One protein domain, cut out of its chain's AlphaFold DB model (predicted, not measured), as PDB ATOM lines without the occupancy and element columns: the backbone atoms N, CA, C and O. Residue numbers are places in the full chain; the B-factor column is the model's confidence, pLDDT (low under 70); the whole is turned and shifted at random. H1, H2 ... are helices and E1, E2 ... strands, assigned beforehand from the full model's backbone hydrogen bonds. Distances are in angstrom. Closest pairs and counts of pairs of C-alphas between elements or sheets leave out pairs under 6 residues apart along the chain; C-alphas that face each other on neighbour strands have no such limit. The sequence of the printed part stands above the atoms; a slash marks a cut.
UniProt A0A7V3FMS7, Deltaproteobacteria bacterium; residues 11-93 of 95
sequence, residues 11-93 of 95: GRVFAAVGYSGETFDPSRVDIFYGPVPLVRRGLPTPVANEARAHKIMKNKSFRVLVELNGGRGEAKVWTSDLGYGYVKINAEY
ATOM      1  N   GLY A  11     118.327 180.170  51.031       97.00
ATOM      2  CA  GLY A  11     117.513 180.637  49.904       97.00
ATOM      3  C   GLY A  11     118.080 181.899  49.251       97.00
ATOM      4  O   GLY A  11     118.104 182.004  48.027       97.00
ATOM      5  N   ARG A  12     118.643 182.821  50.045       97.44
ATOM      6  CA  ARG A  12     119.359 183.997  49.513       97.44
ATOM      7  C   ARG A  12     120.633 183.627  48.755       97.44
ATOM      8  O   ARG A  12     120.937 184.269  47.755       97.44
ATOM      9  N   VAL A  13     121.363 182.607  49.210       97.25
ATOM     10  CA  VAL A  13     122.553 182.103  48.504       97.25
ATOM     11  C   VAL A  13     122.134 181.439  47.194       97.25
ATOM     12  O   VAL A  13     122.699 181.751  46.152       97.25
ATOM     13  N   PHE A  14     121.100 180.599  47.224       97.19
ATOM     14  CA  PHE A  14     120.564 179.938  46.034       97.19
ATOM     15  C   PHE A  14     120.086 180.957  44.987       97.19
ATOM     16  O   PHE A  14     120.420 180.841  43.810       97.19
ATOM     17  N   ALA A  15     119.370 182.001  45.417       97.00
ATOM     18  CA  ALA A  15     118.944 183.088  44.540       97.00
ATOM     19  C   ALA A  15     120.140 183.824  43.914       97.00
ATOM     20  O   ALA A  15     120.155 184.040  42.707       97.00
ATOM     21  N   ALA A  16     121.168 184.162  44.702       96.06
ATOM     22  CA  ALA A  16     122.379 184.810  44.191       96.06
ATOM     23  C   ALA A  16     123.113 183.952  43.146       96.06
ATOM     24  O   ALA A  16     123.566 184.481  42.135       96.06
ATOM     25  N   VAL A  17     123.181 182.632  43.354       95.31
ATOM     26  CA  VAL A  17     123.730 181.685  42.368       95.31
ATOM     27  C   VAL A  17     122.894 181.695  41.081       95.31
ATOM     28  O   VAL A  17     123.456 181.732  39.989       95.31
ATOM     29  N   GLY A  18     121.563 181.743  41.192       94.81
ATOM     30  CA  GLY A  18     120.651 181.866  40.046       94.81
ATOM     31  C   GLY A  18     120.823 183.154  39.234       94.81
ATOM     32  O   GLY A  18     120.625 183.142  38.024       94.81
ATOM     33  N   TYR A  19     121.255 184.247  39.868       95.50
ATOM     34  CA  TYR A  19     121.548 185.519  39.195       95.50
ATOM     35  C   TYR A  19     122.974 185.620  38.630       95.50
ATOM     36  O   TYR A  19     123.368 186.688  38.170       95.50
ATOM     37  N   SER A  20     123.757 184.536  38.648       93.00
ATOM     38  CA  SER A  20     125.150 184.543  38.167       93.00
ATOM     39  C   SER A  20     125.301 184.799  36.664       93.00
ATOM     40  O   SER A  20     126.384 185.179  36.230       93.00
ATOM     41  N   GLY A  21     124.242 184.594  35.872       91.75
ATOM     42  CA  GLY A  21     124.290 184.667  34.406       91.75
ATOM     43  C   GLY A  21     124.829 183.399  33.733       91.75
ATOM     44  O   GLY A  21     124.782 183.297  32.511       91.75
ATOM     45  N   GLU A  22     125.286 182.418  34.513       91.88
ATOM     46  CA  GLU A  22     125.792 181.142  34.013       91.88
ATOM     47  C   GLU A  22     124.678 180.105  33.834       91.88
ATOM     48  O   GLU A  22     123.698 180.070  34.580       91.88
ATOM     49  N   THR A  23     124.856 179.205  32.863       92.25
ATOM     50  CA  THR A  23     123.928 178.086  32.653       92.25
ATOM     51  C   THR A  23     124.337 176.892  33.511       92.25
ATOM     52  O   THR A  23     125.401 176.307  33.321       92.25
ATOM     53  N   PHE A  24     123.470 176.488  34.433       94.56
ATOM     54  CA  PHE A  24     123.626 175.278  35.240       94.56
ATOM     55  C   PHE A  24     122.252 174.672  35.544       94.56
ATOM     56  O   PHE A  24     121.224 175.315  35.352       94.56
ATOM     57  N   ASP A  25     122.233 173.426  36.019       96.00
ATOM     58  CA  ASP A  25     121.008 172.733  36.421       96.00
ATOM     59  C   ASP A  25     120.735 172.961  37.922       96.00
ATOM     60  O   ASP A  25     121.471 172.428  38.763       96.00
ATOM     61  N   PRO A  26     119.681 173.714  38.297       95.75
ATOM     62  CA  PRO A  26     119.365 173.993  39.697       95.75
ATOM     63  C   PRO A  26     119.079 172.732  40.521       95.75
ATOM     64  O   PRO A  26     119.339 172.719  41.724       95.75
ATOM     65  N   SER A  27     118.599 171.652  39.891       97.06
ATOM     66  CA  SER A  27     118.300 170.376  40.562       97.06
ATOM     67  C   SER A  27     119.553 169.619  41.009       97.06
ATOM     68  O   SER A  27     119.475 168.620  41.724       97.06
ATOM     69  N   ARG A  28     120.736 170.096  40.620       97.50
ATOM     70  CA  ARG A  28     122.023 169.508  40.997       97.50
ATOM     71  C   ARG A  28     122.772 170.349  42.020       97.50
ATOM     72  O   ARG A  28     123.828 169.919  42.461       97.50
ATOM     73  N   VAL A  29     122.244 171.506  42.413       98.06
ATOM     74  CA  VAL A  29     122.933 172.418  43.331       98.06
ATOM     75  C   VAL A  29     122.899 171.888  44.762       98.06
ATOM     76  O   VAL A  29     121.840 171.525  45.278       98.06
ATOM     77  N   ASP A  30     124.055 171.914  45.419       98.44
ATOM     78  CA  ASP A  30     124.202 171.657  46.847       98.44
ATOM     79  C   ASP A  30     124.763 172.902  47.553       98.44
ATOM     80  O   ASP A  30     125.647 173.580  47.028       98.44
ATOM     81  N   ILE A  31     124.263 173.214  48.754       98.50
ATOM     82  CA  ILE A  31     124.729 174.355  49.564       98.50
ATOM     83  C   ILE A  31     125.022 173.881  50.981       98.50
ATOM     84  O   ILE A  31     124.180 173.237  51.612       98.50
ATOM     85  N   PHE A  32     126.189 174.256  51.507       98.56
ATOM     86  CA  PHE A  32     126.641 173.888  52.845       98.56
ATOM     87  C   PHE A  32     127.164 175.081  53.625       98.56
ATOM     88  O   PHE A  32     127.927 175.895  53.097       98.56
ATOM     89  N   TYR A  33     126.829 175.134  54.912       97.81
ATOM     90  CA  TYR A  33     127.455 176.044  55.871       97.81
ATOM     91  C   TYR A  33     128.363 175.217  56.785       97.81
ATOM     92  O   TYR A  33     127.909 174.388  57.579       97.81
ATOM     93  N   GLY A  34     129.676 175.395  56.644       96.69
ATOM     94  CA  GLY A  34     130.666 174.500  57.238       96.69
ATOM     95  C   GLY A  34     130.445 173.049  56.772       96.69
ATOM     96  O   GLY A  34     130.429 172.811  55.564       96.69
ATOM     97  N   PRO A  35     130.286 172.077  57.693       97.06
ATOM     98  CA  PRO A  35     129.980 170.685  57.356       97.06
ATOM     99  C   PRO A  35     128.471 170.400  57.220       97.06
ATOM    100  O   PRO A  35     128.084 169.247  57.037       97.06
ATOM    101  N   VAL A  36     127.603 171.402  57.391       98.12
ATOM    102  CA  VAL A  36     126.150 171.206  57.462       98.12
ATOM    103  C   VAL A  36     125.529 171.413  56.080       98.12
ATOM    104  O   VAL A  36     125.591 172.536  55.575       98.12
ATOM    105  N   PRO A  37     124.914 170.384  55.466       98.19
ATOM    106  CA  PRO A  37     124.166 170.564  54.230       98.19
ATOM    107  C   PRO A  37     122.867 171.312  54.526       98.19
ATOM    108  O   PRO A  37     122.159 170.955  55.465       98.19
ATOM    109  N   LEU A  38     122.561 172.332  53.729       98.25
ATOM    110  CA  LEU A  38     121.302 173.081  53.776       98.25
ATOM    111  C   LEU A  38     120.446 172.799  52.540       98.25
ATOM    112  O   LEU A  38     119.242 172.594  52.676       98.25
ATOM    113  N   VAL A  39     121.085 172.674  51.376       98.44
ATOM    114  CA  VAL A  39     120.454 172.252  50.120       98.44
ATOM    115  C   VAL A  39     121.192 171.037  49.580       98.44
ATOM    116  O   VAL A  39     122.427 171.014  49.588       98.44
ATOM    117  N   ARG A  40     120.444 170.032  49.123       98.19
ATOM    118  CA  ARG A  40     120.971 168.865  48.418       98.19
ATOM    119  C   ARG A  40     120.128 168.569  47.185       98.19
ATOM    120  O   ARG A  40     118.916 168.424  47.311       98.19
ATOM    121  N   ARG A  41     120.763 168.431  46.019       97.31
ATOM    122  CA  ARG A  41     120.094 168.185  44.728       97.31
ATOM    123  C   ARG A  41     118.946 169.174  44.482       97.31
ATOM    124  O   ARG A  41     117.815 168.780  44.209       97.31
ATOM    125  N   GLY A  42     119.224 170.461  44.686       96.75
ATOM    126  CA  GLY A  42     118.254 171.546  44.512       96.75
ATOM    127  C   GLY A  42     117.118 171.591  45.539       96.75
ATOM    128  O   GLY A  42     116.265 172.470  45.450       96.75
ATOM    129  N   LEU A  43     117.089 170.681  46.519       97.31
ATOM    130  CA  LEU A  43     116.022 170.572  47.512       97.31
ATOM    131  C   LEU A  43     116.522 170.895  48.927       97.31
ATOM    132  O   LEU A  43     117.684 170.625  49.253       97.31
ATOM    133  N   PRO A  44     115.663 171.451  49.798       97.31
ATOM    134  CA  PRO A  44     116.023 171.710  51.185       97.31
ATOM    135  C   PRO A  44     116.305 170.408  51.942       97.31
ATOM    136  O   PRO A  44     115.654 169.381  51.747       97.31
ATOM    137  N   THR A  45     117.279 170.463  52.843       97.25
ATOM    138  CA  THR A  45     117.567 169.383  53.800       97.25
ATOM    139  C   THR A  45     116.687 169.520  55.059       97.25
ATOM    140  O   THR A  45     115.965 170.509  55.188       97.25
ATOM    141  N   PRO A  46     116.699 168.557  56.006       96.81
ATOM    142  CA  PRO A  46     115.870 168.648  57.206       96.81
ATOM    143  C   PRO A  46     116.105 169.938  57.999       96.81
ATOM    144  O   PRO A  46     117.250 170.315  58.243       96.81
ATOM    145  N   VAL A  47     115.026 170.544  58.504       92.31
ATOM    146  CA  VAL A  47     115.041 171.812  59.270       92.31
ATOM    147  C   VAL A  47     116.025 171.790  60.451       92.31
ATOM    148  O   VAL A  47     116.621 172.804  60.798       92.31
ATOM    149  N   ALA A  48     116.292 170.618  61.038       94.25
ATOM    150  CA  ALA A  48     117.302 170.458  62.087       94.25
ATOM    151  C   ALA A  48     118.715 170.926  61.667       94.25
ATOM    152  O   ALA A  48     119.514 171.337  62.514       94.25
ATOM    153  N   ASN A  49     119.036 170.888  60.371       96.31
ATOM    154  CA  ASN A  49     120.295 171.402  59.847       96.31
ATOM    155  C   ASN A  49     120.377 172.928  59.918       96.31
ATOM    156  O   ASN A  49     121.469 173.443  60.139       96.31
ATOM    157  N   GLU A  50     119.266 173.660  59.846       94.50
ATOM    158  CA  GLU A  50     119.276 175.117  60.015       94.50
ATOM    159  C   GLU A  50     119.735 175.498  61.425       94.50
ATOM    160  O   GLU A  50     120.621 176.337  61.587       94.50
ATOM    161  N   ALA A  51     119.265 174.788  62.455       95.38
ATOM    162  CA  ALA A  51     119.729 174.991  63.829       95.38
ATOM    163  C   ALA A  51     121.233 174.688  63.997       95.38
ATOM    164  O   ALA A  51     121.933 175.351  64.769       95.38
ATOM    165  N   ARG A  52     121.761 173.696  63.267       97.06
ATOM    166  CA  ARG A  52     123.201 173.383  63.251       97.06
ATOM    167  C   ARG A  52     123.997 174.452  62.500       97.06
ATOM    168  O   ARG A  52     125.044 174.865  62.987       97.06
ATOM    169  N   ALA A  53     123.496 174.928  61.364       96.94
ATOM    170  CA  ALA A  53     124.111 175.998  60.589       96.94
ATOM    171  C   ALA A  53     124.130 177.320  61.367       96.94
ATOM    172  O   ALA A  53     125.161 177.984  61.393       96.94
ATOM    173  N   HIS A  54     123.063 177.647  62.100       96.44
ATOM    174  CA  HIS A  54     123.032 178.801  63.000       96.44
ATOM    175  C   HIS A  54     124.177 178.759  64.027       96.44
ATOM    176  O   HIS A  54     124.842 179.765  64.257       96.44
ATOM    177  N   LYS A  55     124.486 177.584  64.600       97.12
ATOM    178  CA  LYS A  55     125.652 177.426  65.492       97.12
ATOM    179  C   LYS A  55     126.977 177.682  64.766       97.12
ATOM    180  O   LYS A  55     127.854 178.315  65.340       97.12
ATOM    181  N   ILE A  56     127.119 177.231  63.518       97.00
ATOM    182  CA  ILE A  56     128.315 177.480  62.695       97.00
ATOM    183  C   ILE A  56     128.490 178.977  62.401       97.00
ATOM    184  O   ILE A  56     129.610 179.479  62.460       97.00
ATOM    185  N   MET A  57     127.400 179.696  62.133       96.50
ATOM    186  CA  MET A  57     127.418 181.132  61.829       96.50
ATOM    187  C   MET A  57     127.808 182.017  63.021       96.50
ATOM    188  O   MET A  57     128.147 183.178  62.820       96.50
ATOM    189  N   LYS A  58     127.791 181.487  64.252       95.75
ATOM    190  CA  LYS A  58     128.297 182.197  65.442       95.75
ATOM    191  C   LYS A  58     129.818 182.282  65.490       95.75
ATOM    192  O   LYS A  58     130.361 183.069  66.261       95.75
ATOM    193  N   ASN A  59     130.512 181.466  64.699       96.00
ATOM    194  CA  ASN A  59     131.960 181.534  64.609       96.00
ATOM    195  C   ASN A  59     132.385 182.832  63.919       96.00
ATOM    196  O   ASN A  59     131.730 183.296  62.990       96.00
ATOM    197  N   LYS A  60     133.551 183.363  64.308       94.69
ATOM    198  CA  LYS A  60     134.149 184.558  63.683       94.69
ATOM    199  C   LYS A  60     134.318 184.417  62.164       94.69
ATOM    200  O   LYS A  60     134.290 185.404  61.439       94.69
ATOM    201  N   SER A  61     134.510 183.190  61.691       96.38
ATOM    202  CA  SER A  61     134.583 182.845  60.278       96.38
ATOM    203  C   SER A  61     133.951 181.481  60.054       96.38
ATOM    204  O   SER A  61     134.161 180.558  60.846       96.38
ATOM    205  N   PHE A  62     133.243 181.324  58.944       97.00
ATOM    206  CA  PHE A  62     132.711 180.042  58.507       97.00
ATOM    207  C   PHE A  62     132.758 179.947  56.984       97.00
ATOM    208  O   PHE A  62     132.827 180.954  56.282       97.00
ATOM    209  N   ARG A  63     132.740 178.717  56.470       98.00
ATOM    210  CA  ARG A  63     132.726 178.453  55.031       98.00
ATOM    211  C   ARG A  63     131.289 178.338  54.538       98.00
ATOM    212  O   ARG A  63     130.515 177.586  55.125       98.00
ATOM    213  N   VAL A  64     130.981 178.996  53.427       98.12
ATOM    214  CA  VAL A  64     129.823 178.675  52.586       98.12
ATOM    215  C   VAL A  64     130.355 177.952  51.357       98.12
ATOM    216  O   VAL A  64     131.232 178.475  50.673       98.12
ATOM    217  N   LEU A  65     129.883 176.733  51.118       98.44
ATOM    218  CA  LEU A  65     130.235 175.945  49.939       98.44
ATOM    219  C   LEU A  65     128.993 175.798  49.064       98.44
ATOM    220  O   LEU A  65     127.936 175.422  49.569       98.44
ATOM    221  N   VAL A  66     129.143 176.089  47.775       98.06
ATOM    222  CA  VAL A  66     128.123 175.871  46.748       98.06
ATOM    223  C   VAL A  66     128.713 174.929  45.711       98.06
ATOM    224  O   VAL A  66     129.732 175.248  45.101       98.06
ATOM    225  N   GLU A  67     128.081 173.780  45.510       97.94
ATOM    226  CA  GLU A  67     128.473 172.818  44.483       97.94
ATOM    227  C   GLU A  67     127.428 172.848  43.367       97.94
ATOM    228  O   GLU A  67     126.272 172.490  43.580       97.94
ATOM    229  N   LEU A  68     127.827 173.291  42.168       97.06
ATOM    230  CA  LEU A  68     126.950 173.298  40.985       97.06
ATOM    231  C   LEU A  68     126.845 171.917  40.327       97.06
ATOM    232  O   LEU A  68     125.956 171.673  39.518       97.06
ATOM    233  N   ASN A  69     127.794 171.026  40.633       96.56
ATOM    234  CA  ASN A  69     127.879 169.664  40.110       96.56
ATOM    235  C   ASN A  69     127.886 169.556  38.568       96.56
ATOM    236  O   ASN A  69     127.640 168.482  38.036       96.56
ATOM    237  N   GLY A  70     128.200 170.626  37.832       93.00
ATOM    238  CA  GLY A  70     128.190 170.664  36.360       93.00
ATOM    239  C   GLY A  70     129.540 170.417  35.668       93.00
ATOM    240  O   GLY A  70     129.581 170.329  34.447       93.00
ATOM    241  N   GLY A  71     130.644 170.306  36.414       91.69
ATOM    242  CA  GLY A  71     131.995 170.212  35.853       91.69
ATOM    243  C   GLY A  71     133.076 170.199  36.936       91.69
ATOM    244  O   GLY A  71     132.801 169.838  38.076       91.69
ATOM    245  N   ARG A  72     134.308 170.585  36.576       93.94
ATOM    246  CA  ARG A  72     135.478 170.614  37.484       93.94
ATOM    247  C   ARG A  72     135.971 172.024  37.839       93.94
ATOM    248  O   ARG A  72     137.014 172.154  38.466       93.94
ATOM    249  N   GLY A  73     135.273 173.066  37.387       94.88
ATOM    250  CA  GLY A  73     135.640 174.448  37.696       94.88
ATOM    251  C   GLY A  73     135.450 174.755  39.180       94.88
ATOM    252  O   GLY A  73     134.455 174.344  39.775       94.88
ATOM    253  N   GLU A  74     136.391 175.492  39.762       96.25
ATOM    254  CA  GLU A  74     136.346 175.940  41.154       96.25
ATOM    255  C   GLU A  74     136.798 177.401  41.231       96.25
ATOM    256  O   GLU A  74     137.737 177.813  40.550       96.25
ATOM    257  N   ALA A  75     136.142 178.178  42.090       96.06
ATOM    258  CA  ALA A  75     136.570 179.516  42.466       96.06
ATOM    259  C   ALA A  75     136.360 179.723  43.970       96.06
ATOM    260  O   ALA A  75     135.471 179.126  44.580       96.06
ATOM    261  N   LYS A  76     137.177 180.590  44.573       97.75
ATOM    262  CA  LYS A  76     137.110 180.912  46.001       97.75
ATOM    263  C   LYS A  76     137.210 182.411  46.205       97.75
ATOM    264  O   LYS A  76     138.101 183.055  45.662       97.75
ATOM    265  N   VAL A  77     136.326 182.935  47.043       97.44
ATOM    266  CA  VAL A  77     136.308 184.344  47.436       97.44
ATOM    267  C   VAL A  77     136.251 184.458  48.951       97.44
ATOM    268  O   VAL A  77     135.649 183.623  49.628       97.44
ATOM    269  N   TRP A  78     136.879 185.505  49.477       97.25
ATOM    270  CA  TRP A  78     136.730 185.922  50.865       97.25
ATOM    271  C   TRP A  78     135.820 187.139  50.901       97.25
ATOM    272  O   TRP A  78     135.949 188.042  50.080       97.25
ATOM    273  N   THR A  79     134.889 187.155  51.843       96.38
ATOM    274  CA  THR A  79     133.958 188.266  52.029       96.38
ATOM    275  C   THR A  79     133.612 188.405  53.508       96.38
ATOM    276  O   THR A  79     133.941 187.524  54.309       96.38
ATOM    277  N   SER A  80     132.964 189.506  53.869       95.81
ATOM    278  CA  SER A  80     132.439 189.756  55.207       95.81
ATOM    279  C   SER A  80     130.918 189.833  55.186       95.81
ATOM    280  O   SER A  80     130.260 189.891  54.144       95.81
ATOM    281  N   ASP A  81     130.336 189.846  56.372       96.00
ATOM    282  CA  ASP A  81     128.960 190.249  56.540       96.00
ATOM    283  C   ASP A  81     128.785 191.766  56.334       96.00
ATOM    284  O   ASP A  81     129.736 192.532  56.175       96.00
ATOM    285  N   LEU A  82     127.519 192.185  56.296       95.75
ATOM    286  CA  LEU A  82     127.112 193.581  56.170       95.75
ATOM    287  C   LEU A  82     126.237 193.912  57.375       95.75
ATOM    288  O   LEU A  82     125.101 193.427  57.445       95.75
ATOM    289  N   GLY A  83     126.787 194.697  58.301       93.25
ATOM    290  CA  GLY A  83     126.156 195.087  59.562       93.25
ATOM    291  C   GLY A  83     126.147 196.598  59.794       93.25
ATOM    292  O   GLY A  83     126.639 197.377  58.977       93.25
ATOM    293  N   TYR A  84     125.610 197.019  60.942       93.31
ATOM    294  CA  TYR A  84     125.443 198.442  61.274       93.31
ATOM    295  C   TYR A  84     126.753 199.231  61.281       93.31
ATOM    296  O   TYR A  84     126.762 200.389  60.878       93.31
ATOM    297  N   GLY A  85     127.863 198.610  61.694       91.56
ATOM    298  CA  GLY A  85     129.176 199.260  61.711       91.56
ATOM    299  C   GLY A  85     129.614 199.741  60.328       91.56
ATOM    300  O   GLY A  85     130.064 200.873  60.198       91.56
ATOM    301  N   TYR A  86     129.396 198.928  59.287       92.12
ATOM    302  CA  TYR A  86     129.685 199.326  57.908       92.12
ATOM    303  C   TYR A  86     128.853 200.543  57.494       92.12
ATOM    304  O   TYR A  86     129.393 201.502  56.950       92.12
ATOM    305  N   VAL A  87     127.546 200.517  57.780       91.56
ATOM    306  CA  VAL A  87     126.639 201.623  57.442       91.56
ATOM    307  C   VAL A  87     127.057 202.895  58.170       91.56
ATOM    308  O   VAL A  87     127.184 203.933  57.536       91.56
ATOM    309  N   LYS A  88     127.334 202.811  59.476       90.88
ATOM    310  CA  LYS A  88     127.759 203.954  60.289       90.88
ATOM    311  C   LYS A  88     129.033 204.600  59.742       90.88
ATOM    312  O   LYS A  88     129.047 205.801  59.504       90.88
ATOM    313  N   ILE A  89     130.069 203.794  59.492       89.69
ATOM    314  CA  ILE A  89     131.365 204.274  58.988       89.69
ATOM    315  C   ILE A  89     131.205 205.011  57.650       89.69
ATOM    316  O   ILE A  89     131.793 206.071  57.472       89.69
ATOM    317  N   ASN A  90     130.395 204.478  56.730       89.69
ATOM    318  CA  ASN A  90     130.237 205.051  55.388       89.69
ATOM    319  C   ASN A  90     129.152 206.142  55.296       89.69
ATOM    320  O   ASN A  90     129.112 206.865  54.309       89.69
ATOM    321  N   ALA A  91     128.265 206.270  56.288       86.56
ATOM    322  CA  ALA A  91     127.241 207.318  56.325       86.56
ATOM    323  C   ALA A  91     127.722 208.601  57.023       86.56
ATOM    324  O   ALA A  91     127.269 209.691  56.685       86.56
ATOM    325  N   GLU A  92     128.623 208.481  58.004       81.31
ATOM    326  CA  GLU A  92     129.136 209.622  58.781       81.31
ATOM    327  C   GLU A  92     130.294 210.360  58.083       81.31
ATOM    328  O   GLU A  92     130.651 211.465  58.490       81.31
ATOM    329  N   TYR A  93     130.861 209.793  57.015       69.50
ATOM    330  CA  TYR A  93     131.974 210.376  56.266       69.50
ATOM    331  C   TYR A  93     131.645 210.518  54.775       69.50
ATOM    332  O   TYR A  93     131.114 209.598  54.158       69.50
TER     333      TYR A  93
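Overview. This is residues 11 to 93 of the 95 residues of a protein of Deltaproteobacteria bacterium (UniProt A0A7V3FMS7). A small sheet of three strands, E2, E1 and E3, has two helices, H1 and H2, over one face, and residues 81 to 93, with H3, stick out from this body as a free arm. After E3 a long loop, residues 68 to 83, folds back and leads out to H3. The printed part has 83 residues with three named helices and three named strands, in the order H1 E1 E2 H2 E3 H3; the sheet's order is E2 E1 E3, all antiparallel. The class is mixed, helices and strands, with 39 residues, under half, in named elements. The whole is loose, with a radius of gyration of the C-alphas of 15.1 A and spans of 44 by 32 by 19 A.

Arrangement. H1, residues 11 to 18, is on the sheet of E1, residues 30 to 33, E2, residues 36 to 40, and E3, residues 64 to 67, at a height over the sheet of 10.0 A. Its closest C-alphas to E1 are Phe 14 and Ile 31, 7.8 A. E1 and E2 form a hairpin, with N 38 and O 31 2.8 A apart, within hydrogen-bond range. H2, residues 48 to 57, lies over E2 on the same face as H1, making two layers, helices on one face of a sheet; the closest C-alphas of H2 and E2 are Ala 53 and Val 36, 6.1 A. E3 is antiparallel to E1, with N 65 and O 32 2.9 A apart, within range. H3, residues 84 to 91, is not on the sheet. In H1, H2 and H3 every O i to N i+4 pair is within hydrogen-bond range.

Along the chain. H1 begins at C-alpha 11, (117.513, 180.637, 49.904). H2 spans 14.7 A. H3 ends at C-alpha 91, (127.241, 207.318, 56.325).

Size, cuts and confidence. The farthest C-alphas, Gly 71 and Glu 92, are 45.7 A apart. The printed part has no cut. The links H1 to E1 and E3 to H3 are long. Residue 93 is under pLDDT 70.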